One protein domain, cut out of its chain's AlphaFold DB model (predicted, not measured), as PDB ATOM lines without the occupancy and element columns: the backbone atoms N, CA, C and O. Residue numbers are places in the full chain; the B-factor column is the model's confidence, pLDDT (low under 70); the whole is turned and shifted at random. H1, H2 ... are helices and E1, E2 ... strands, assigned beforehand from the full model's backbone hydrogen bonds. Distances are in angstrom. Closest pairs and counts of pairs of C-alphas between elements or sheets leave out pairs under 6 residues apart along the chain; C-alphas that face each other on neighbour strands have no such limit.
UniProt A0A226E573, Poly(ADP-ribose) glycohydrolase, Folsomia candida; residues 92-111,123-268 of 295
ATOM      1  N   ASP A  92      50.417   3.335 -21.175       67.31
ATOM      2  CA  ASP A  92      50.413   4.743 -21.556       67.31
ATOM      3  C   ASP A  92      49.121   5.383 -21.016       67.31
ATOM      4  O   ASP A  92      48.031   4.803 -21.080       67.31
ATOM      5  N   LEU A  93      49.233   6.578 -20.436       60.44
ATOM      6  CA  LEU A  93      48.084   7.318 -19.914       60.44
ATOM      7  C   LEU A  93      47.045   7.567 -21.014       60.44
ATOM      8  O   LEU A  93      45.852   7.637 -20.714       60.44
ATOM      9  N   ARG A  94      47.485   7.641 -22.278       61.16
ATOM     10  CA  ARG A  94      46.595   7.731 -23.444       61.16
ATOM     11  C   ARG A  94      45.791   6.451 -23.668       61.16
ATOM     12  O   ARG A  94      44.595   6.535 -23.935       61.16
ATOM     13  N   ASP A  95      46.412   5.285 -23.504       65.00
ATOM     14  CA  ASP A  95      45.737   3.988 -23.647       65.00
ATOM     15  C   ASP A  95      44.699   3.795 -22.538       65.00
ATOM     16  O   ASP A  95      43.592   3.303 -22.775       65.00
ATOM     17  N   LEU A  96      45.031   4.227 -21.317       62.56
ATOM     18  CA  LEU A  96      44.093   4.239 -20.196       62.56
ATOM     19  C   LEU A  96      42.921   5.198 -20.427       62.56
ATOM     20  O   LEU A  96      41.781   4.834 -20.139       62.56
ATOM     21  N   GLU A  97      43.179   6.400 -20.943       60.94
ATOM     22  CA  GLU A  97      42.129   7.370 -21.261       60.94
ATOM     23  C   GLU A  97      41.202   6.865 -22.371       60.94
ATOM     24  O   GLU A  97      39.984   6.931 -22.222       60.94
ATOM     25  N   GLN A  98      41.742   6.289 -23.447       64.38
ATOM     26  CA  GLN A  98      40.920   5.699 -24.509       64.38
ATOM     27  C   GLN A  98      40.083   4.528 -23.991       64.38
ATOM     28  O   GLN A  98      38.886   4.441 -24.274       64.38
ATOM     29  N   LYS A  99      40.689   3.640 -23.196       56.88
ATOM     30  CA  LYS A  99      40.020   2.444 -22.675       56.88
ATOM     31  C   LYS A  99      38.954   2.761 -21.625       56.88
ATOM     32  O   LYS A  99      37.964   2.039 -21.525       56.88
ATOM     33  N   TYR A 100      39.138   3.828 -20.850       58.59
ATOM     34  CA  TYR A 100      38.275   4.173 -19.721       58.59
ATOM     35  C   TYR A 100      37.800   5.628 -19.767       58.59
ATOM     36  O   TYR A 100      37.684   6.257 -18.721       58.59
ATOM     37  N   SER A 101      37.474   6.159 -20.947       63.03
ATOM     38  CA  SER A 101      37.138   7.580 -21.174       63.03
ATOM     39  C   SER A 101      36.050   8.161 -20.245       63.03
ATOM     40  O   SER A 101      36.021   9.359 -19.966       63.03
ATOM     41  N   THR A 102      35.162   7.327 -19.694       61.06
ATOM     42  CA  THR A 102      34.129   7.752 -18.727       61.06
ATOM     43  C   THR A 102      34.628   7.862 -17.280       61.06
ATOM     44  O   THR A 102      33.998   8.541 -16.460       61.06
ATOM     45  N   SER A 103      35.739   7.191 -16.965       60.38
ATOM     46  CA  SER A 103      36.285   6.987 -15.617       60.38
ATOM     47  C   SER A 103      37.710   7.526 -15.456       60.38
ATOM     48  O   SER A 103      38.135   7.753 -14.333       60.38
ATOM     49  N   ILE A 104      38.454   7.761 -16.536       62.22
ATOM     50  CA  ILE A 104      39.800   8.339 -16.538       62.22
ATOM     51  C   ILE A 104      39.767   9.591 -17.403       62.22
ATOM     52  O   ILE A 104      39.353   9.538 -18.556       62.22
ATOM     53  N   ILE A 105      40.176  10.718 -16.823       66.88
ATOM     54  CA  ILE A 105      40.191  12.018 -17.491       66.88
ATOM     55  C   ILE A 105      41.606  12.571 -17.402       66.88
ATOM     56  O   ILE A 105      42.098  12.849 -16.302       66.88
ATOM     57  N   CYS A 106      42.244  12.757 -18.551       64.88
ATOM     58  CA  CYS A 106      43.563  13.351 -18.650       64.88
ATOM     59  C   CYS A 106      43.419  14.764 -19.217       64.88
ATOM     60  O   CYS A 106      42.971  14.961 -20.339       64.88
ATOM     61  N   LEU A 107      43.799  15.788 -18.451       66.19
ATOM     62  CA  LEU A 107      43.673  17.174 -18.925       66.19
ATOM     63  C   LEU A 107      44.922  17.665 -19.667       66.19
ATOM     64  O   LEU A 107      45.144  18.871 -19.728       66.19
ATOM     65  N   PHE A 108      45.775  16.779 -20.181       64.38
ATOM     66  CA  PHE A 108      47.046  17.185 -20.780       64.38
ATOM     67  C   PHE A 108      46.804  18.122 -21.976       64.38
ATOM     68  O   PHE A 108      46.064  17.753 -22.888       64.38
ATOM     69  N   PRO A 109      47.393  19.334 -21.993       50.19
ATOM     70  CA  PRO A 109      47.373  20.147 -23.199       50.19
ATOM     71  C   PRO A 109      48.074  19.357 -24.306       50.19
ATOM     72  O   PRO A 109      49.156  18.812 -24.091       50.19
ATOM     73  N   HIS A 110      47.430  19.251 -25.464       43.47
ATOM     74  CA  HIS A 110      47.995  18.572 -26.621       43.47
ATOM     75  C   HIS A 110      49.306  19.290 -26.994       43.47
ATOM     76  O   HIS A 110      49.281  20.476 -27.310       43.47
ATOM     77  N   GLU A 111      50.462  18.616 -26.925       39.47
ATOM     78  CA  GLU A 111      51.770  19.216 -27.277       39.47
ATOM     79  C   GLU A 111      51.915  19.510 -28.780       39.47
ATOM     80  O   GLU A 111      52.939  20.016 -29.231       39.47
ATOM     81  N   THR A 123      31.007  25.202 -25.460       50.50
ATOM     82  CA  THR A 123      30.939  24.540 -24.144       50.50
ATOM     83  C   THR A 123      31.234  25.489 -22.988       50.50
ATOM     84  O   THR A 123      30.866  25.169 -21.859       50.50
ATOM     85  N   GLY A 124      31.812  26.673 -23.240       51.72
ATOM     86  CA  GLY A 124      32.189  27.619 -22.179       51.72
ATOM     87  C   GLY A 124      31.037  27.935 -21.216       51.72
ATOM     88  O   GLY A 124      31.221  27.921 -19.998       51.72
ATOM     89  N   ASN A 125      29.823  28.097 -21.751       55.47
ATOM     90  CA  ASN A 125      28.619  28.331 -20.949       55.47
ATOM     91  C   ASN A 125      28.094  27.043 -20.273       55.47
ATOM     92  O   ASN A 125      27.656  27.069 -19.121       55.47
ATOM     93  N   ARG A 126      28.216  25.880 -20.935       57.72
ATOM     94  CA  ARG A 126      27.837  24.566 -20.373       57.72
ATOM     95  C   ARG A 126      28.683  24.204 -19.148       57.72
ATOM     96  O   ARG A 126      28.136  23.721 -18.158       57.72
ATOM     97  N   HIS A 127      29.984  24.493 -19.177       65.62
ATOM     98  CA  HIS A 127      30.896  24.252 -18.050       65.62
ATOM     99  C   HIS A 127      30.672  25.228 -16.881       65.62
ATOM    100  O   HIS A 127      31.019  24.914 -15.745       65.62
ATOM    101  N   TRP A 128      30.050  26.386 -17.125       70.12
ATOM    102  CA  TRP A 128      29.737  27.369 -16.082       70.12
ATOM    103  C   TRP A 128      28.414  27.091 -15.344       70.12
ATOM    104  O   TRP A 128      28.329  27.251 -14.116       70.12
ATOM    105  N   VAL A 129      27.382  26.679 -16.090       60.88
ATOM    106  CA  VAL A 129      25.998  26.530 -15.598       60.88
ATOM    107  C   VAL A 129      25.678  25.100 -15.160       60.88
ATOM    108  O   VAL A 129      24.995  24.913 -14.159       60.88
ATOM    109  N   GLY A 130      26.210  24.079 -15.839       65.50
ATOM    110  CA  GLY A 130      25.798  22.682 -15.645       65.50
ATOM    111  C   GLY A 130      26.254  22.019 -14.339       65.50
ATOM    112  O   GLY A 130      26.008  20.834 -14.148       65.50
ATOM    113  N   GLY A 131      26.978  22.729 -13.466       72.94
ATOM    114  CA  GLY A 131      27.419  22.237 -12.153       72.94
ATOM    115  C   GLY A 131      28.401  21.060 -12.171       72.94
ATOM    116  O   GLY A 131      28.873  20.655 -11.115       72.94
ATOM    117  N   ASN A 132      28.714  20.494 -13.336       80.00
ATOM    118  CA  ASN A 132      29.566  19.312 -13.494       80.00
ATOM    119  C   ASN A 132      31.054  19.644 -13.622       80.00
ATOM    120  O   ASN A 132      31.884  18.741 -13.573       80.00
ATOM    121  N   PHE A 133      31.383  20.926 -13.759       84.25
ATOM    122  CA  PHE A 133      32.741  21.416 -13.918       84.25
ATOM    123  C   PHE A 133      33.038  22.513 -12.898       84.25
ATOM    124  O   PHE A 133      32.153  23.244 -12.446       84.25
ATOM    125  N   VAL A 134      34.312  22.627 -12.540       86.94
ATOM    126  CA  VAL A 134      34.846  23.739 -11.767       86.94
ATOM    127  C   VAL A 134      34.668  25.013 -12.578       86.94
ATOM    128  O   VAL A 134      35.039  25.093 -13.749       86.94
ATOM    129  N   ARG A 135      34.142  26.044 -11.924       87.62
ATOM    130  CA  ARG A 135      34.089  27.387 -12.490       87.62
ATOM    131  C   ARG A 135      35.485  27.986 -12.499       87.62
ATOM    132  O   ARG A 135      36.023  28.316 -11.446       87.62
ATOM    133  N   LEU A 136      36.063  28.087 -13.686       90.94
ATOM    134  CA  LEU A 136      37.406  28.614 -13.888       90.94
ATOM    135  C   LEU A 136      37.400  30.152 -13.940       90.94
ATOM    136  O   LEU A 136      36.427  30.741 -14.419       90.94
ATOM    137  N   PRO A 137      38.471  30.813 -13.466       92.69
ATOM    138  CA  PRO A 137      38.536  32.272 -13.377       92.69
ATOM    139  C   PRO A 137      38.507  32.962 -14.748       92.69
ATOM    140  O   PRO A 137      37.956  34.059 -14.852       92.69
ATOM    141  N   HIS A 138      39.023  32.307 -15.794       91.31
ATOM    142  CA  HIS A 138      39.057  32.810 -17.172       91.31
ATOM    143  C   HIS A 138      37.780  32.567 -17.977       91.31
ATOM    144  O   HIS A 138      37.699  32.982 -19.132       91.31
ATOM    145  N   ASN A 139      36.778  31.890 -17.406       89.31
ATOM    146  CA  ASN A 139      35.542  31.618 -18.131       89.31
ATOM    147  C   ASN A 139      34.826  32.944 -18.487       89.31
ATOM    148  O   ASN A 139      34.653  33.779 -17.597       89.31
ATOM    149  N   PRO A 140      34.358  33.147 -19.735       87.56
ATOM    150  CA  PRO A 140      33.685  34.385 -20.143       87.56
ATOM    151  C   PRO A 140      32.435  34.739 -19.326       87.56
ATOM    152  O   PRO A 140      32.110  35.917 -19.208       87.56
ATOM    153  N   ALA A 141      31.754  33.745 -18.743       86.38
ATOM    154  CA  ALA A 141      30.596  33.954 -17.873       86.38
ATOM    155  C   ALA A 141      30.976  34.451 -16.461       86.38
ATOM    156  O   ALA A 141      30.103  34.822 -15.675       86.38
ATOM    157  N   ASN A 142      32.270  34.486 -16.126       89.00
ATOM    158  CA  ASN A 142      32.776  35.107 -14.909       89.00
ATOM    159  C   ASN A 142      32.810  36.631 -15.074       89.00
ATOM    160  O   ASN A 142      33.840  37.207 -15.429       89.00
ATOM    161  N   THR A 143      31.687  37.297 -14.823       88.69
ATOM    162  CA  THR A 143      31.562  38.749 -14.989       88.69
ATOM    163  C   THR A 143      31.406  39.486 -13.656       88.69
ATOM    164  O   THR A 143      31.095  38.907 -12.611       88.69
ATOM    165  N   ALA A 144      31.704  40.781 -13.676       82.88
ATOM    166  CA  ALA A 144      31.464  41.733 -12.603       82.88
ATOM    167  C   ALA A 144      30.638  42.892 -13.157       82.88
ATOM    168  O   ALA A 144      30.828  43.311 -14.297       82.88
ATOM    169  N   ILE A 145      29.745  43.425 -12.330       75.12
ATOM    170  CA  ILE A 145      29.055  44.675 -12.626       75.12
ATOM    171  C   ILE A 145      29.896  45.783 -11.986       75.12
ATOM    172  O   ILE A 145      30.068  45.759 -10.762       75.12
ATOM    173  N   PRO A 146      30.468  46.712 -12.771       64.88
ATOM    174  CA  PRO A 146      31.211  47.835 -12.219       64.88
ATOM    175  C   PRO A 146      30.311  48.623 -11.266       64.88
ATOM    176  O   PRO A 146      29.212  49.029 -11.633       64.88
ATOM    177  N   THR A 147      30.752  48.837 -10.031       56.62
ATOM    178  CA  THR A 147      30.045  49.726  -9.107       56.62
ATOM    179  C   THR A 147      30.484  51.146  -9.443       56.62
ATOM    180  O   THR A 147      31.596  51.545  -9.105       56.62
ATOM    181  N   LEU A 148      29.662  51.902 -10.177       52.53
ATOM    182  CA  LEU A 148      29.934  53.323 -10.380       52.53
ATOM    183  C   LEU A 148      29.758  54.047  -9.043       52.53
ATOM    184  O   LEU A 148      28.661  54.096  -8.490       52.53
ATOM    185  N   ALA A 149      30.832  54.667  -8.561       46.53
ATOM    186  CA  ALA A 149      30.722  55.815  -7.681       46.53
ATOM    187  C   ALA A 149      30.236  56.989  -8.541       46.53
ATOM    188  O   ALA A 149      31.055  57.699  -9.115       46.53
ATOM    189  N   ASN A 150      28.922  57.074  -8.769       41.28
ATOM    190  CA  ASN A 150      28.125  58.301  -8.899       41.28
ATOM    191  C   ASN A 150      26.808  58.025  -9.630       41.28
ATOM    192  O   ASN A 150      26.733  57.292 -10.615       41.28
ATOM    193  N   ASN A 151      25.766  58.641  -9.080       48.44
ATOM    194  CA  ASN A 151      24.363  58.494  -9.422       48.44
ATOM    195  C   ASN A 151      24.074  58.733 -10.910       48.44
ATOM    196  O   ASN A 151      24.378  59.798 -11.443       48.44
ATOM    197  N   HIS A 152      23.462  57.724 -11.530       46.78
ATOM    198  CA  HIS A 152      22.319  57.752 -12.453       46.78
ATOM    199  C   HIS A 152      22.470  56.619 -13.468       46.78
ATOM    200  O   HIS A 152      23.450  56.541 -14.206       46.78
ATOM    201  N   GLN A 153      21.478  55.729 -13.439       52.03
ATOM    202  CA  GLN A 153      21.256  54.576 -14.303       52.03
ATOM    203  C   GLN A 153      22.063  54.589 -15.614       52.03
ATOM    204  O   GLN A 153      21.747  55.311 -16.558       52.03
ATOM    205  N   ARG A 154      23.034  53.684 -15.719       47.53
ATOM    206  CA  ARG A 154      23.301  53.000 -16.982       47.53
ATOM    207  C   ARG A 154      23.384  51.526 -16.668       47.53
ATOM    208  O   ARG A 154      24.015  51.131 -15.690       47.53
ATOM    209  N   HIS A 155      22.691  50.736 -17.471       48.09
ATOM    210  CA  HIS A 155      22.860  49.298 -17.540       48.09
ATOM    211  C   HIS A 155      24.324  49.066 -17.940       48.09
ATOM    212  O   HIS A 155      24.660  49.118 -19.117       48.09
ATOM    213  N   LEU A 156      25.225  49.006 -16.957       56.25
ATOM    214  CA  LEU A 156      26.647  48.853 -17.226       56.25
ATOM    215  C   LEU A 156      26.844  47.465 -17.796       56.25
ATOM    216  O   LEU A 156      26.459  46.476 -17.166       56.25
ATOM    217  N   ASP A 157      27.453  47.416 -18.973       65.81
ATOM    218  CA  ASP A 157      27.882  46.162 -19.554       65.81
ATOM    219  C   ASP A 157      28.736  45.425 -18.526       65.81
ATOM    220  O   ASP A 157      29.670  45.971 -17.926       65.81
ATOM    221  N   SER A 158      28.360  44.176 -18.266       76.62
ATOM    222  CA  SER A 158      29.101  43.343 -17.337       76.62
ATOM    223  C   SER A 158      30.519  43.163 -17.877       76.62
ATOM    224  O   SER A 158      30.701  42.699 -19.004       76.62
ATOM    225  N   VAL A 159      31.524  43.501 -17.078       86.69
ATOM    226  CA  VAL A 159      32.930  43.358 -17.462       86.69
ATOM    227  C   VAL A 159      33.391  41.952 -17.105       86.69
ATOM    228  O   VAL A 159      33.038  41.420 -16.049       86.69
ATOM    229  N   LYS A 160      34.203  41.324 -17.956       90.50
ATOM    230  CA  LYS A 160      34.805  40.023 -17.642       90.50
ATOM    231  C   LYS A 160      35.768  40.188 -16.467       90.50
ATOM    232  O   LYS A 160      36.739  40.940 -16.544       90.50
ATOM    233  N   LYS A 161      35.554  39.438 -15.385       91.56
ATOM    234  CA  LYS A 161      36.446  39.453 -14.211       91.56
ATOM    235  C   LYS A 161      37.868  39.054 -14.564       91.56
ATOM    236  O   LYS A 161      38.799  39.542 -13.938       91.56
ATOM    237  N   TRP A 162      38.039  38.206 -15.574       94.38
ATOM    238  CA  TRP A 162      39.364  37.819 -16.039       94.38
ATOM    239  C   TRP A 162      40.191  39.003 -16.551       94.38
ATOM    240  O   TRP A 162      41.397  39.042 -16.324       94.38
ATOM    241  N   ASP A 163      39.562  40.003 -17.174       93.69
ATOM    242  CA  ASP A 163      40.269  41.204 -17.630       93.69
ATOM    243  C   ASP A 163      40.703  42.081 -16.448       93.69
ATOM    244  O   ASP A 163      41.836  42.560 -16.425       93.69
ATOM    245  N   ILE A 164      39.858  42.190 -15.415       93.88
ATOM    246  CA  ILE A 164      40.207  42.851 -14.146       93.88
ATOM    247  C   ILE A 164      41.389  42.132 -13.483       93.88
ATOM    248  O   ILE A 164      42.371  42.772 -13.114       93.88
ATOM    249  N   ILE A 165      41.331  40.798 -13.377       95.56
ATOM    250  CA  ILE A 165      42.402  39.978 -12.789       95.56
ATOM    251  C   ILE A 165      43.720  40.201 -13.538       95.56
ATOM    252  O   ILE A 165      44.729  40.515 -12.910       95.56
ATOM    253  N   LYS A 166      43.722  40.101 -14.875       96.12
ATOM    254  CA  LYS A 166      44.919  40.356 -15.693       96.12
ATOM    255  C   LYS A 166      45.500  41.748 -15.441       96.12
ATOM    256  O   LYS A 166      46.710  41.866 -15.255       96.12
ATOM    257  N   GLY A 167      44.654  42.778 -15.415       95.62
ATOM    258  CA  GLY A 167      45.079  44.160 -15.185       95.62
ATOM    259  C   GLY A 167      45.733  44.363 -13.817       95.62
ATOM    260  O   GLY A 167      46.834  44.908 -13.730       95.62
ATOM    261  N   GLU A 168      45.100  43.864 -12.755       95.50
ATOM    262  CA  GLU A 168      45.629  43.965 -11.392       95.50
ATOM    263  C   GLU A 168      46.944  43.199 -11.220       95.50
ATOM    264  O   GLU A 168      47.901  43.715 -10.642       95.50
ATOM    265  N   LEU A 169      47.033  41.985 -11.770       95.69
ATOM    266  CA  LEU A 169      48.252  41.185 -11.693       95.69
ATOM    267  C   LEU A 169      49.406  41.800 -12.493       95.69
ATOM    268  O   LEU A 169      50.544  41.785 -12.024       95.69
ATOM    269  N   ALA A 170      49.130  42.387 -13.660       94.44
ATOM    270  CA  ALA A 170      50.132  43.122 -14.429       94.44
ATOM    271  C   ALA A 170      50.650  44.350 -13.662       94.44
ATOM    272  O   ALA A 170      51.860  44.584 -13.618       94.44
ATOM    273  N   MET A 171      49.752  45.096 -13.010       93.50
ATOM    274  CA  MET A 171      50.109  46.242 -12.172       93.50
ATOM    275  C   MET A 171      50.998  45.826 -10.992       93.50
ATOM    276  O   MET A 171      52.062  46.415 -10.791       93.50
ATOM    277  N   LEU A 172      50.612  44.780 -10.255       92.12
ATOM    278  CA  LEU A 172      51.399  44.262  -9.131       92.12
ATOM    279  C   LEU A 172      52.775  43.756  -9.579       92.12
ATOM    280  O   LEU A 172      53.782  44.115  -8.969       92.12
ATOM    281  N   ASN A 173      52.840  42.984 -10.668       91.19
ATOM    282  CA  ASN A 173      54.112  42.510 -11.217       91.19
ATOM    283  C   ASN A 173      55.038  43.666 -11.573       91.19
ATOM    284  O   ASN A 173      56.228  43.603 -11.267       91.19
ATOM    285  N   LYS A 174      54.499  44.722 -12.190       89.25
ATOM    286  CA  LYS A 174      55.268  45.919 -12.523       89.25
ATOM    287  C   LYS A 174      55.827  46.576 -11.263       89.25
ATOM    288  O   LYS A 174      57.029  46.802 -11.183       89.25
ATOM    289  N   PHE A 175      54.989  46.827 -10.257       88.00
ATOM    290  CA  PHE A 175      55.428  47.479  -9.021       88.00
ATOM    291  C   PHE A 175      56.457  46.665  -8.231       88.00
ATOM    292  O   PHE A 175      57.417  47.241  -7.715       88.00
ATOM    293  N   ILE A 176      56.292  45.343  -8.172       84.50
ATOM    294  CA  ILE A 176      57.214  44.446  -7.466       84.50
ATOM    295  C   ILE A 176      58.544  44.323  -8.223       84.50
ATOM    296  O   ILE A 176      59.606  44.449  -7.610       84.50
ATOM    297  N   SER A 177      58.499  44.144  -9.547       79.88
ATOM    298  CA  SER A 177      59.703  43.970 -10.379       79.88
ATOM    299  C   SER A 177      60.530  45.252 -10.474       79.88
ATOM    300  O   SER A 177      61.754  45.206 -10.393       79.88
ATOM    301  N   GLU A 178      59.873  46.408 -10.584       84.19
ATOM    302  CA  GLU A 178      60.536  47.719 -10.609       84.19
ATOM    303  C   GLU A 178      60.969  48.193  -9.207       84.19
ATOM    304  O   GLU A 178      61.472  49.306  -9.073       84.19
ATOM    305  N   LYS A 179      60.765  47.380  -8.156       76.38
ATOM    306  CA  LYS A 179      61.031  47.721  -6.743       76.38
ATOM    307  C   LYS A 179      60.384  49.038  -6.294       76.38
ATOM    308  O   LYS A 179      60.873  49.701  -5.384       76.38
ATOM    309  N   LYS A 180      59.275  49.420  -6.932       80.81
ATOM    310  CA  LYS A 180      58.506  50.632  -6.606       80.81
ATOM    311  C   LYS A 180      57.582  50.432  -5.413       80.81
ATOM    312  O   LYS A 180      57.015  51.396  -4.911       80.81
ATOM    313  N   LEU A 181      57.413  49.184  -4.987       81.38
ATOM    314  CA  LEU A 181      56.625  48.823  -3.828       81.38
ATOM    315  C   LEU A 181      57.527  48.624  -2.611       81.38
ATOM    316  O   LEU A 181      58.477  47.844  -2.660       81.38
ATOM    317  N   ASP A 182      57.184  49.282  -1.505       85.69
ATOM    318  CA  ASP A 182      57.705  48.896  -0.199       85.69
ATOM    319  C   ASP A 182      57.241  47.467   0.114       85.69
ATOM    320  O   ASP A 182      56.045  47.197   0.249       85.69
ATOM    321  N   MET A 183      58.195  46.543   0.232       84.38
ATOM    322  CA  MET A 183      57.904  45.136   0.495       84.38
ATOM    323  C   MET A 183      57.242  44.914   1.861       84.38
ATOM    324  O   MET A 183      56.541  43.917   2.022       84.38
ATOM    325  N   SER A 184      57.360  45.864   2.799       84.75
ATOM    326  CA  SER A 184      56.595  45.858   4.055       84.75
ATOM    327  C   SER A 184      55.086  46.081   3.853       84.75
ATOM    328  O   SER A 184      54.299  45.877   4.772       84.75
ATOM    329  N   GLN A 185      54.672  46.490   2.649       87.31
ATOM    330  CA  GLN A 185      53.284  46.753   2.258       87.31
ATOM    331  C   GLN A 185      52.793  45.807   1.151       87.31
ATOM    332  O   GLN A 185      51.684  45.977   0.639       87.31
ATOM    333  N   ALA A 186      53.596  44.818   0.748       87.44
ATOM    334  CA  ALA A 186      53.283  43.967  -0.396       87.44
ATOM    335  C   ALA A 186      51.985  43.167  -0.210       87.44
ATOM    336  O   ALA A 186      51.146  43.127  -1.110       87.44
ATOM    337  N   GLY A 187      51.773  42.600   0.976       89.56
ATOM    338  CA  GLY A 187      50.524  41.942   1.346       89.56
ATOM    339  C   GLY A 187      49.321  42.880   1.268       89.56
ATOM    340  O   GLY A 187      48.288  42.502   0.722       89.56
ATOM    341  N   ASN A 188      49.461  44.129   1.717       90.06
ATOM    342  CA  ASN A 188      48.376  45.119   1.666       90.06
ATOM    343  C   ASN A 188      47.960  45.424   0.224       90.06
ATOM    344  O   ASN A 188      46.767  45.466  -0.083       90.06
ATOM    345  N   GLN A 189      48.934  45.581  -0.675       90.44
ATOM    346  CA  GLN A 189      48.654  45.821  -2.092       90.44
ATOM    347  C   GLN A 189      48.034  44.602  -2.775       90.44
ATOM    348  O   GLN A 189      47.056  44.744  -3.505       90.44
ATOM    349  N   ILE A 190      48.544  43.397  -2.492       91.12
ATOM    350  CA  ILE A 190      47.948  42.154  -2.999       91.12
ATOM    351  C   ILE A 190      46.494  42.047  -2.529       91.12
ATOM    352  O   ILE A 190      45.607  41.804  -3.344       91.12
ATOM    353  N   HIS A 191      46.226  42.302  -1.245       90.44
ATOM    354  CA  HIS A 191      44.869  42.314  -0.704       90.44
ATOM    355  C   HIS A 191      43.967  43.328  -1.428       90.44
ATOM    356  O   HIS A 191      42.856  42.981  -1.838       90.44
ATOM    357  N   ALA A 192      44.445  44.561  -1.626       90.31
ATOM    358  CA  ALA A 192      43.697  45.615  -2.310       90.31
ATOM    359  C   ALA A 192      43.351  45.242  -3.761       90.31
ATOM    360  O   ALA A 192      42.214  45.440  -4.193       90.31
ATOM    361  N   SER A 193      44.291  44.648  -4.499       91.62
ATOM    362  CA  SER A 193      44.036  44.130  -5.846       91.62
ATOM    363  C   SER A 193      43.048  42.965  -5.843       91.62
ATOM    364  O   SER A 193      42.103  42.967  -6.631       91.62
ATOM    365  N   VAL A 194      43.198  42.004  -4.924       91.06
ATOM    366  CA  VAL A 194      42.288  40.852  -4.810       91.06
ATOM    367  C   VAL A 194      40.851  41.293  -4.542       91.06
ATOM    368  O   VAL A 194      39.921  40.779  -5.166       91.06
ATOM    369  N   ARG A 195      40.649  42.305  -3.692       89.75
ATOM    370  CA  ARG A 195      39.323  42.871  -3.388       89.75
ATOM    371  C   ARG A 195      38.577  43.379  -4.623       89.75
ATOM    372  O   ARG A 195      37.347  43.333  -4.636       89.75
ATOM    373  N   LYS A 196      39.286  43.827  -5.664       89.12
ATOM    374  CA  LYS A 196      38.661  44.344  -6.896       89.12
ATOM    375  C   LYS A 196      37.998  43.254  -7.736       89.12
ATOM    376  O   LYS A 196      37.028  43.539  -8.432       89.12
ATOM    377  N   PHE A 197      38.482  42.014  -7.670       89.06
ATOM    378  CA  PHE A 197      37.898  40.888  -8.410       89.06
ATOM    379  C   PHE A 197      37.223  39.838  -7.512       89.06
ATOM    380  O   PHE A 197      36.402  39.048  -7.997       89.06
ATOM    381  N   ASN A 198      37.491  39.865  -6.205       87.62
ATOM    382  CA  ASN A 198      36.870  39.010  -5.202       87.62
ATOM    383  C   ASN A 198      36.478  39.805  -3.941       87.62
ATOM    384  O   ASN A 198      37.237  39.933  -2.981       87.62
ATOM    385  N   SER A 199      35.237  40.291  -3.920       78.50
ATOM    386  CA  SER A 199      34.687  41.093  -2.821       78.50
ATOM    387  C   SER A 199      34.477  40.332  -1.506       78.50
ATOM    388  O   SER A 199      34.228  40.958  -0.482       78.50
ATOM    389  N   LYS A 200      34.580  38.994  -1.489       72.50
ATOM    390  CA  LYS A 200      34.445  38.189  -0.260       72.50
ATOM    391  C   LYS A 200      35.702  38.164   0.603       72.50
ATOM    392  O   LYS A 200      35.655  37.685   1.728       72.50
ATOM    393  N   VAL A 201      36.812  38.687   0.096       77.19
ATOM    394  CA  VAL A 201      38.094  38.701   0.810       77.19
ATOM    395  C   VAL A 201      38.113  39.768   1.920       77.19
ATOM    396  O   VAL A 201      39.132  39.949   2.563       77.19
ATOM    397  N   ASN A 202      36.997  40.450   2.211       70.62
ATOM    398  CA  ASN A 202      36.929  41.536   3.199       70.62
ATOM    399  C   ASN A 202      37.494  41.182   4.583       70.62
ATOM    400  O   ASN A 202      38.177  42.019   5.168       70.62
ATOM    401  N   ASP A 203      37.260  39.959   5.065       67.56
ATOM    402  CA  ASP A 203      37.665  39.540   6.412       67.56
ATOM    403  C   ASP A 203      39.045  38.857   6.453       67.56
ATOM    404  O   ASP A 203      39.550  38.532   7.529       67.56
ATOM    405  N   PHE A 204      39.672  38.628   5.295       74.44
ATOM    406  CA  PHE A 204      40.976  37.978   5.177       74.44
ATOM    407  C   PHE A 204      42.052  38.984   4.819       74.44
ATOM    408  O   PHE A 204      41.937  39.674   3.815       74.44
ATOM    409  N   SER A 205      43.157  38.995   5.554       77.56
ATOM    410  CA  SER A 205      44.284  39.858   5.230       77.56
ATOM    411  C   SER A 205      45.488  39.074   4.720       77.56
ATOM    412  O   SER A 205      45.855  38.037   5.268       77.56
ATOM    413  N   PHE A 206      46.161  39.633   3.717       85.94
ATOM    414  CA  PHE A 206      47.469  39.171   3.256       85.94
ATOM    415  C   PHE A 206      48.625  39.747   4.100       85.94
ATOM    416  O   PHE A 206      49.780  39.618   3.706       85.94
ATOM    417  N   ASN A 207      48.358  40.352   5.268       84.50
ATOM    418  CA  ASN A 207      49.374  40.980   6.127       84.50
ATOM    419  C   ASN A 207      50.538  40.060   6.512       84.50
ATOM    420  O   ASN A 207      51.635  40.557   6.737       84.50
ATOM    421  N   LEU A 208      50.341  38.738   6.564       83.88
ATOM    422  CA  LEU A 208      51.435  37.788   6.811       83.88
ATOM    423  C   LEU A 208      52.571  37.939   5.783       83.88
ATOM    424  O   LEU A 208      53.737  37.743   6.104       83.88
ATOM    425  N   LEU A 209      52.238  38.345   4.555       86.81
ATOM    426  CA  LEU A 209      53.206  38.589   3.488       86.81
ATOM    427  C   LEU A 209      54.041  39.863   3.696       86.81
ATOM    428  O   LEU A 209      55.045  40.040   3.009       86.81
ATOM    429  N   ASN A 210      53.638  40.740   4.622       86.50
ATOM    430  CA  ASN A 210      54.394  41.936   4.999       86.50
ATOM    431  C   ASN A 210      55.541  41.615   5.975       86.50
ATOM    432  O   ASN A 210      56.392  42.471   6.217       86.50
ATOM    433  N   ASP A 211      55.568  40.411   6.560       86.31
ATOM    434  CA  ASP A 211      56.664  39.980   7.427       86.31
ATOM    435  C   ASP A 211      57.978  39.972   6.637       86.31
ATOM    436  O   ASP A 211      58.067  39.364   5.568       86.31
ATOM    437  N   ARG A 212      59.020  40.610   7.182       80.00
ATOM    438  CA  ARG A 212      60.337  40.733   6.536       80.00
ATOM    439  C   ARG A 212      60.952  39.386   6.145       80.00
ATOM    440  O   ARG A 212      61.717  39.331   5.184       80.00
ATOM    441  N   ARG A 213      60.622  38.311   6.871       80.50
ATOM    442  CA  ARG A 213      61.084  36.939   6.597       80.50
ATOM    443  C   ARG A 213      60.498  36.374   5.303       80.50
ATOM    444  O   ARG A 213      61.120  35.523   4.681       80.50
ATOM    445  N   VAL A 214      59.313  36.842   4.911       81.00
ATOM    446  CA  VAL A 214      58.563  36.378   3.733       81.00
ATOM    447  C   VAL A 214      58.666  37.383   2.585       81.00
ATOM    448  O   VAL A 214      58.736  36.996   1.418       81.00
ATOM    449  N   SER A 215      58.700  38.678   2.901       76.81
ATOM    450  CA  SER A 215      58.605  39.764   1.929       76.81
ATOM    451  C   SER A 215      59.772  39.779   0.934       76.81
ATOM    452  O   SER A 215      59.582  40.127  -0.228       76.81
ATOM    453  N   SER A 216      60.976  39.372   1.350       75.50
ATOM    454  CA  SER A 216      62.142  39.255   0.460       75.50
ATOM    455  C   SER A 216      61.951  38.147  -0.582       75.50
ATOM    456  O   SER A 216      62.148  38.379  -1.774       75.50
ATOM    457  N   SER A 217      61.481  36.970  -0.165       84.56
ATOM    458  CA  SER A 217      61.147  35.864  -1.069       84.56
ATOM    459  C   SER A 217      59.958  36.196  -1.967       84.56
ATOM    460  O   SER A 217      59.930  35.781  -3.125       84.56
ATOM    461  N   LEU A 218      58.996  36.983  -1.474       85.75
ATOM    462  CA  LEU A 218      57.824  37.403  -2.238       85.75
ATOM    463  C   LEU A 218      58.192  38.245  -3.464       85.75
ATOM    464  O   LEU A 218      57.531  38.118  -4.493       85.75
ATOM    465  N   GLN A 219      59.253  39.055  -3.390       84.88
ATOM    466  CA  GLN A 219      59.720  39.847  -4.532       84.88
ATOM    467  C   GLN A 219      60.069  38.963  -5.740       84.88
ATOM    468  O   GLN A 219      59.731  39.304  -6.871       84.88
ATOM    469  N   THR A 220      60.682  37.803  -5.496       87.62
ATOM    470  CA  THR A 220      61.021  36.829  -6.544       87.62
ATOM    471  C   THR A 220      59.858  35.884  -6.849       87.62
ATOM    472  O   THR A 220      59.626  35.524  -8.003       87.62
ATOM    473  N   ALA A 221      59.106  35.476  -5.827       90.69
ATOM    474  CA  ALA A 221      58.044  34.487  -5.967       90.69
ATOM    475  C   ALA A 221      56.789  35.053  -6.644       90.69
ATOM    476  O   ALA A 221      56.153  34.350  -7.429       90.69
ATOM    477  N   PHE A 222      56.419  36.310  -6.377       92.06
ATOM    478  CA  PHE A 222      55.161  36.869  -6.872       92.06
ATOM    479  C   PHE A 222      55.067  36.890  -8.407       92.06
ATOM    480  O   PHE A 222      54.050  36.415  -8.914       92.06
ATOM    481  N   PRO A 223      56.093  37.319  -9.173       92.50
ATOM    482  CA  PRO A 223      56.055  37.226 -10.635       92.50
ATOM    483  C   PRO A 223      55.818  35.800 -11.147       92.50
ATOM    484  O   PRO A 223      55.087  35.592 -12.116       92.50
ATOM    485  N   ILE A 224      56.387  34.800 -10.466       93.81
ATOM    486  CA  ILE A 224      56.217  33.383 -10.808       93.81
ATOM    487  C   ILE A 224      54.782  32.931 -10.514       93.81
ATOM    488  O   ILE A 224      54.155  32.299 -11.366       93.81
ATOM    489  N   ILE A 225      54.248  33.286  -9.341       95.50
ATOM    490  CA  ILE A 225      52.866  32.992  -8.937       95.50
ATOM    491  C   ILE A 225      51.887  33.643  -9.914       95.50
ATOM    492  O   ILE A 225      50.991  32.979 -10.428       95.50
ATOM    493  N   SER A 226      52.080  34.924 -10.214       95.94
ATOM    494  CA  SER A 226      51.233  35.678 -11.131       95.94
ATOM    495  C   SER A 226      51.244  35.073 -12.535       95.94
ATOM    496  O   SER A 226      50.179  34.802 -13.091       95.94
ATOM    497  N   ARG A 227      52.427  34.771 -13.085       95.38
ATOM    498  CA  ARG A 227      52.548  34.106 -14.390       95.38
ATOM    499  C   ARG A 227      51.847  32.750 -14.400       95.38
ATOM    500  O   ARG A 227      51.080  32.475 -15.316       95.38
ATOM    501  N   ALA A 228      52.070  31.926 -13.378       96.25
ATOM    502  CA  ALA A 228      51.401  30.634 -13.261       96.25
ATOM    503  C   ALA A 228      49.875  30.787 -13.159       96.25
ATOM    504  O   ALA A 228      49.142  30.002 -13.750       96.25
ATOM    505  N   ALA A 229      49.375  31.803 -12.454       97.12
ATOM    506  CA  ALA A 229      47.941  32.041 -12.378       97.12
ATOM    507  C   ALA A 229      47.350  32.384 -13.753       97.12
ATOM    508  O   ALA A 229      46.292  31.864 -14.109       97.12
ATOM    509  N   LEU A 230      48.056  33.202 -14.537       95.62
ATOM    510  CA  LEU A 230      47.638  33.603 -15.878       95.62
ATOM    511  C   LEU A 230      47.733  32.476 -16.915       95.62
ATOM    512  O   LEU A 230      46.972  32.504 -17.867       95.62
ATOM    513  N   GLU A 231      48.588  31.464 -16.722       93.50
ATOM    514  CA  GLU A 231      48.684  30.278 -17.601       93.50
ATOM    515  C   GLU A 231      47.458  29.340 -17.524       93.50
ATOM    516  O   GLU A 231      47.381  28.362 -18.275       93.50
ATOM    517  N   ILE A 232      46.508  29.585 -16.612       91.81
ATOM    518  CA  ILE A 232      45.354  28.702 -16.396       91.81
ATOM    519  C   ILE A 232      44.442  28.593 -17.627       91.81
ATOM    520  O   ILE A 232      43.848  27.539 -17.843       91.81
ATOM    521  N   ASP A 233      44.364  29.638 -18.449       88.44
ATOM    522  CA  ASP A 233      43.557  29.655 -19.671       88.44
ATOM    523  C   ASP A 233      44.113  28.718 -20.751       88.44
ATOM    524  O   ASP A 233      43.360  27.967 -21.370       88.44
ATOM    525  N   LYS A 234      45.439  28.682 -20.900       86.06
ATOM    526  CA  LYS A 234      46.163  27.792 -21.817       86.06
ATOM    527  C   LYS A 234      46.187  26.347 -21.331       86.06
ATOM    528  O   LYS A 234      46.170  25.422 -22.134       86.06
ATOM    529  N   ARG A 235      46.259  26.138 -20.013       83.75
ATOM    530  CA  ARG A 235      46.399  24.799 -19.413       83.75
ATOM    531  C   ARG A 235      45.075  24.093 -19.130       83.75
ATOM    532  O   ARG A 235      45.098  22.898 -18.837       83.75
ATOM    533  N   PHE A 236      43.954  24.812 -19.186       84.12
ATOM    534  CA  PHE A 236      42.614  24.270 -18.965       84.12
ATOM    535  C   PHE A 236      41.617  24.844 -19.975       84.12
ATOM    536  O   PHE A 236      40.822  25.738 -19.667       84.12
ATOM    537  N   THR A 237      41.636  24.282 -21.180       72.62
ATOM    538  CA  THR A 237      40.717  24.621 -22.276       72.62
ATOM    539  C   THR A 237      39.377  23.886 -22.150       72.62
ATOM    540  O   THR A 237      38.320  24.486 -22.325       72.62
ATOM    541  N   SER A 238      39.400  22.614 -21.737       69.00
ATOM    542  CA  SER A 238      38.214  21.742 -21.662       69.00
ATOM    543  C   SER A 238      37.468  21.770 -20.319       69.00
ATOM    544  O   SER A 238      36.481  21.062 -20.145       69.00
ATOM    545  N   GLY A 239      37.889  22.607 -19.366       79.00
ATOM    546  CA  GLY A 239      37.323  22.637 -18.011       79.00
ATOM    547  C   GLY A 239      37.858  21.528 -17.095       79.00
ATOM    548  O   GLY A 239      38.461  20.560 -17.545       79.00
ATOM    549  N   ILE A 240      37.649  21.673 -15.781       86.25
ATOM    550  CA  ILE A 240      38.022  20.655 -14.784       86.25
ATOM    551  C   ILE A 240      36.734  20.004 -14.273       86.25
ATOM    552  O   ILE A 240      35.898  20.723 -13.727       86.25
ATOM    553  N   PRO A 241      36.525  18.688 -14.427       85.69
ATOM    554  CA  PRO A 241      35.311  18.030 -13.953       85.69
ATOM    555  C   PRO A 241      35.261  17.979 -12.419       85.69
ATOM    556  O   PRO A 241      36.283  17.828 -11.749       85.69
ATOM    557  N   ILE A 242      34.060  18.072 -11.848       85.75
ATOM    558  CA  ILE A 242      33.833  17.853 -10.415       85.75
ATOM    559  C   ILE A 242      33.660  16.355 -10.165       85.75
ATOM    560  O   ILE A 242      32.779  15.713 -10.739       85.75
ATOM    561  N   LEU A 243      34.483  15.808  -9.271       85.50
ATOM    562  CA  LEU A 243      34.366  14.429  -8.805       85.50
ATOM    563  C   LEU A 243      33.263  14.354  -7.745       85.50
ATOM    564  O   LEU A 243      33.356  14.999  -6.701       85.50
ATOM    565  N   ARG A 244      32.192  13.608  -8.030       82.81
ATOM    566  CA  ARG A 244      31.037  13.480  -7.131       82.81
ATOM    567  C   ARG A 244      31.071  12.178  -6.345       82.81
ATOM    568  O   ARG A 244      31.635  11.180  -6.788       82.81
ATOM    569  N   LYS A 245      30.379  12.181  -5.201       82.94
ATOM    570  CA  LYS A 245      30.120  10.970  -4.414       82.94
ATOM    571  C   LYS A 245      29.514   9.880  -5.306       82.94
ATOM    572  O   LYS A 245      28.665  10.172  -6.147       82.94
ATOM    573  N   ASN A 246      29.946   8.638  -5.097       82.25
ATOM    574  CA  ASN A 246      29.507   7.449  -5.836       82.25
ATOM    575  C   ASN A 246      29.817   7.471  -7.350       82.25
ATOM    576  O   ASN A 246      29.191   6.734  -8.107       82.25
ATOM    577  N   GLN A 247      30.778   8.284  -7.807       81.62
ATOM    578  CA  GLN A 247      31.323   8.202  -9.166       81.62
ATOM    579  C   GLN A 247      32.750   7.655  -9.128       81.62
ATOM    580  O   GLN A 247      33.609   8.203  -8.441       81.62
ATOM    581  N   GLN A 248      33.015   6.599  -9.897       82.81
ATOM    582  CA  GLN A 248      34.367   6.078 -10.100       82.81
ATOM    583  C   GLN A 248      35.037   6.880 -11.215       82.81
ATOM    584  O   GLN A 248      34.903   6.561 -12.392       82.81
ATOM    585  N   LYS A 249      35.688   7.983 -10.837       81.31
ATOM    586  CA  LYS A 249      36.423   8.855 -11.756       81.31
ATOM    587  C   LYS A 249      37.807   9.176 -11.206       81.31
ATOM    588  O   LYS A 249      37.940   9.538 -10.039       81.31
ATOM    589  N   THR A 250      38.797   9.130 -12.080       81.38
ATOM    590  CA  THR A 250      40.200   9.444 -11.830       81.38
ATOM    591  C   THR A 250      40.594  10.615 -12.716       81.38
ATOM    592  O   THR A 250      40.354  10.602 -13.922       81.38
ATOM    593  N   LEU A 251      41.192  11.640 -12.110       83.12
ATOM    594  CA  LEU A 251      41.664  12.833 -12.803       83.12
ATOM    595  C   LEU A 251      43.192  12.858 -12.784       83.12
ATOM    596  O   LEU A 251      43.789  12.884 -11.708       83.12
ATOM    597  N   PHE A 252      43.813  12.905 -13.960       81.81
ATOM    598  CA  PHE A 252      45.255  13.087 -14.104       81.81
ATOM    599  C   PHE A 252      45.576  14.537 -14.468       81.81
ATOM    600  O   PHE A 252      45.003  15.110 -15.398       81.81
ATOM    601  N   LEU A 253      46.505  15.129 -13.715       82.31
ATOM    602  CA  LEU A 253      46.979  16.499 -13.889       82.31
ATOM    603  C   LEU A 253      48.504  16.523 -13.909       82.31
ATOM    604  O   LEU A 253      49.161  15.829 -13.135       82.31
ATOM    605  N   THR A 254      49.072  17.395 -14.736       83.62
ATOM    606  CA  THR A 254      50.501  17.726 -14.653       83.62
ATOM    607  C   THR A 254      50.804  18.572 -13.416       83.62
ATOM    608  O   THR A 254      49.958  19.325 -12.926       83.62
ATOM    609  N   GLN A 255      52.059  18.563 -12.966       86.19
ATOM    610  CA  GLN A 255      52.512  19.500 -11.930       86.19
ATOM    611  C   GLN A 255      52.342  20.965 -12.363       86.19
ATOM    612  O   GLN A 255      51.974  21.808 -11.550       86.19
ATOM    613  N   GLY A 256      52.531  21.274 -13.652       86.88
ATOM    614  CA  GLY A 256      52.288  22.614 -14.194       86.88
ATOM    615  C   GLY A 256      50.824  23.050 -14.069       86.88
ATOM    616  O   GLY A 256      50.549  24.198 -13.730       86.88
ATOM    617  N   GLN A 257      49.878  22.134 -14.275       88.38
ATOM    618  CA  GLN A 257      48.450  22.376 -14.048       88.38
ATOM    619  C   GLN A 257      48.121  22.589 -12.571       88.38
ATOM    620  O   GLN A 257      47.429  23.550 -12.235       88.38
ATOM    621  N   ILE A 258      48.665  21.746 -11.691       93.00
ATOM    622  CA  ILE A 258      48.508  21.891 -10.238       93.00
ATOM    623  C   ILE A 258      49.058  23.247  -9.779       93.00
ATOM    624  O   ILE A 258      48.377  23.970  -9.052       93.00
ATOM    625  N   ARG A 259      50.234  23.651 -10.277       94.62
ATOM    626  CA  ARG A 259      50.833  24.970 -10.016       94.62
ATOM    627  C   ARG A 259      49.879  26.110 -10.373       94.62
ATOM    628  O   ARG A 259      49.742  27.049  -9.596       94.62
ATOM    629  N   CYS A 260      49.198  26.026 -11.514       94.75
ATOM    630  CA  CYS A 260      48.254  27.061 -11.945       94.75
ATOM    631  C   CYS A 260      46.996  27.098 -11.075       94.75
ATOM    632  O   CYS A 260      46.522  28.186 -10.740       94.75
ATOM    633  N   ILE A 261      46.481  25.933 -10.661       94.81
ATOM    634  CA  ILE A 261      45.362  25.846  -9.711       94.81
ATOM    635  C   ILE A 261      45.753  26.508  -8.386       94.81
ATOM    636  O   ILE A 261      45.027  27.373  -7.903       94.81
ATOM    637  N   LEU A 262      46.910  26.153  -7.824       96.06
ATOM    638  CA  LEU A 262      47.368  26.685  -6.539       96.06
ATOM    639  C   LEU A 262      47.675  28.186  -6.600       96.06
ATOM    640  O   LEU A 262      47.324  28.914  -5.677       96.06
ATOM    641  N   ALA A 263      48.259  28.677  -7.694       96.69
ATOM    642  CA  ALA A 263      48.492  30.108  -7.876       96.69
ATOM    643  C   ALA A 263      47.177  30.907  -7.924       96.69
ATOM    644  O   ALA A 263      47.051  31.945  -7.274       96.69
ATOM    645  N   ASN A 264      46.167  30.394  -8.635       96.44
ATOM    646  CA  ASN A 264      44.831  30.994  -8.674       96.44
ATOM    647  C   ASN A 264      44.117  30.924  -7.314       96.44
ATOM    648  O   ASN A 264      43.462  31.884  -6.913       96.44
ATOM    649  N   ALA A 265      44.281  29.822  -6.580       94.56
ATOM    650  CA  ALA A 265      43.763  29.651  -5.226       94.56
ATOM    651  C   ALA A 265      44.379  30.648  -4.228       94.56
ATOM    652  O   ALA A 265      43.652  31.287  -3.463       94.56
ATOM    653  N   PHE A 266      45.702  30.831  -4.277       93.50
ATOM    654  CA  PHE A 266      46.431  31.803  -3.460       93.50
ATOM    655  C   PHE A 266      45.961  33.235  -3.737       93.50
ATOM    656  O   PHE A 266      45.610  33.968  -2.815       93.50
ATOM    657  N   LEU A 267      45.865  33.609  -5.016       93.88
ATOM    658  CA  LEU A 267      45.361  34.918  -5.447       93.88
ATOM    659  C   LEU A 267      43.835  35.045  -5.341       93.88
ATOM    660  O   LEU A 267      43.280  36.077  -5.702       93.88
ATOM    661  N   CYS A 268      43.147  34.016  -4.843       93.69
ATOM    662  CA  CYS A 268      41.707  33.999  -4.620       93.69
ATOM    663  C   CYS A 268      40.873  34.328  -5.876       93.69
ATOM    664  O   CYS A 268      39.850  35.012  -5.785       93.69
TER     665      CYS A 268
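AT A GLANCE: This is residues 92 to 111 and 123 to 268 of the 295 residues of the protein "Poly(ADP-ribose) glycohydrolase" of Folsomia candida (UniProt A0A226E573). Helices H3, H4 and H7 form a small bundle at one end of the domain, and H9, packed on residues 225 to 230 of H7, lies between it and a tiny two-stranded sheet, E1 and E2, with H1 next to E1 at the far end. A long unnamed stretch, residues 130 to 160, wanders away from the body, and its residues 149 to 154 stick out. The printed part has 166 residues with nine named helices and two named strands, in the order H1 E1 H2 H3 H4 H5 H6 H7 H8 E2 H9; E1 and E2 are parallel, and the class is mostly helix. It is only just loose, close to compact, with a radius of gyration of the C-alphas of 18.8 A and spans of 54 by 48 by 31 A.

IN THESE COORDINATES: H1 is residues 93 to 99, with C-alpha 93 at (48.084, 7.318, -19.914). E1 is 104 to 106 and H2 is 124 to 129. H3, residues 161 to 177, is 24.0 A long; H4, residues 183 to 197, is 22.3 A. H5 is 199 to 203 and H6 is 207 to 210. H7, residues 212 to 230, is 26.7 A long, with a kink of 56 degrees near residue 220. H8 is 232 to 235 and E2 is 250 to 252. H9, residues 255 to 266, is 16.1 A long and ends with C-alpha 266 at (46.431, 31.803, -3.460).

HOW THE PARTS SIT: H3 and H4 form a helical hairpin and touch at a shallow tilt of 11 degrees, opposite ways; their closest C-alphas, Glu 168 and Ser 193, are 5.8 A apart. H7 touches H3 at a steep tilt of 40 degrees, opposite ways, the closest C-alphas being Asn 173 and Pro 223 at 5.7 A. H6 touches H4, with C-alphas Ser 184 and Asn 210 closest at 4.6 A, while H5 and H4 touch only at the corner, closest at Arg 195 and Val 201, 6.0 A. H9 touches H7 at a steep tilt of 64 degrees, with C-alphas Ala 229 and Ala 263 closest at 4.9 A, and touches H8, with Ile 232 and Cys 260 closest at 5.6 A. N 105 and O 250 of E1 and E2 are within hydrogen-bond range at 2.9 A. H2 touches no helix. Every O i to N i+4 pair is within range in H1, H2, H3 and H9, against 7 of 11 in H4, 10 of 15 in H7 and 0 of 1 in H5, where 0 of 2 O i to N i+3 pairs are within range; H6 and H8 are too short for an O i to N i+4 pair.

THE WHOLE: The two C-alphas farthest apart, Asp 92 and Asn 151, are 61.0 A apart. Residues 112 to 122 are not printed, and C-alphas 111 and 123 are 21.7 A apart across the cut. The links H2 to H3 and H8 to E2 are long. Mean pLDDT of the printed part is 79.9; 41 residues are under 70, among them 92 to 111 and 146 to 157.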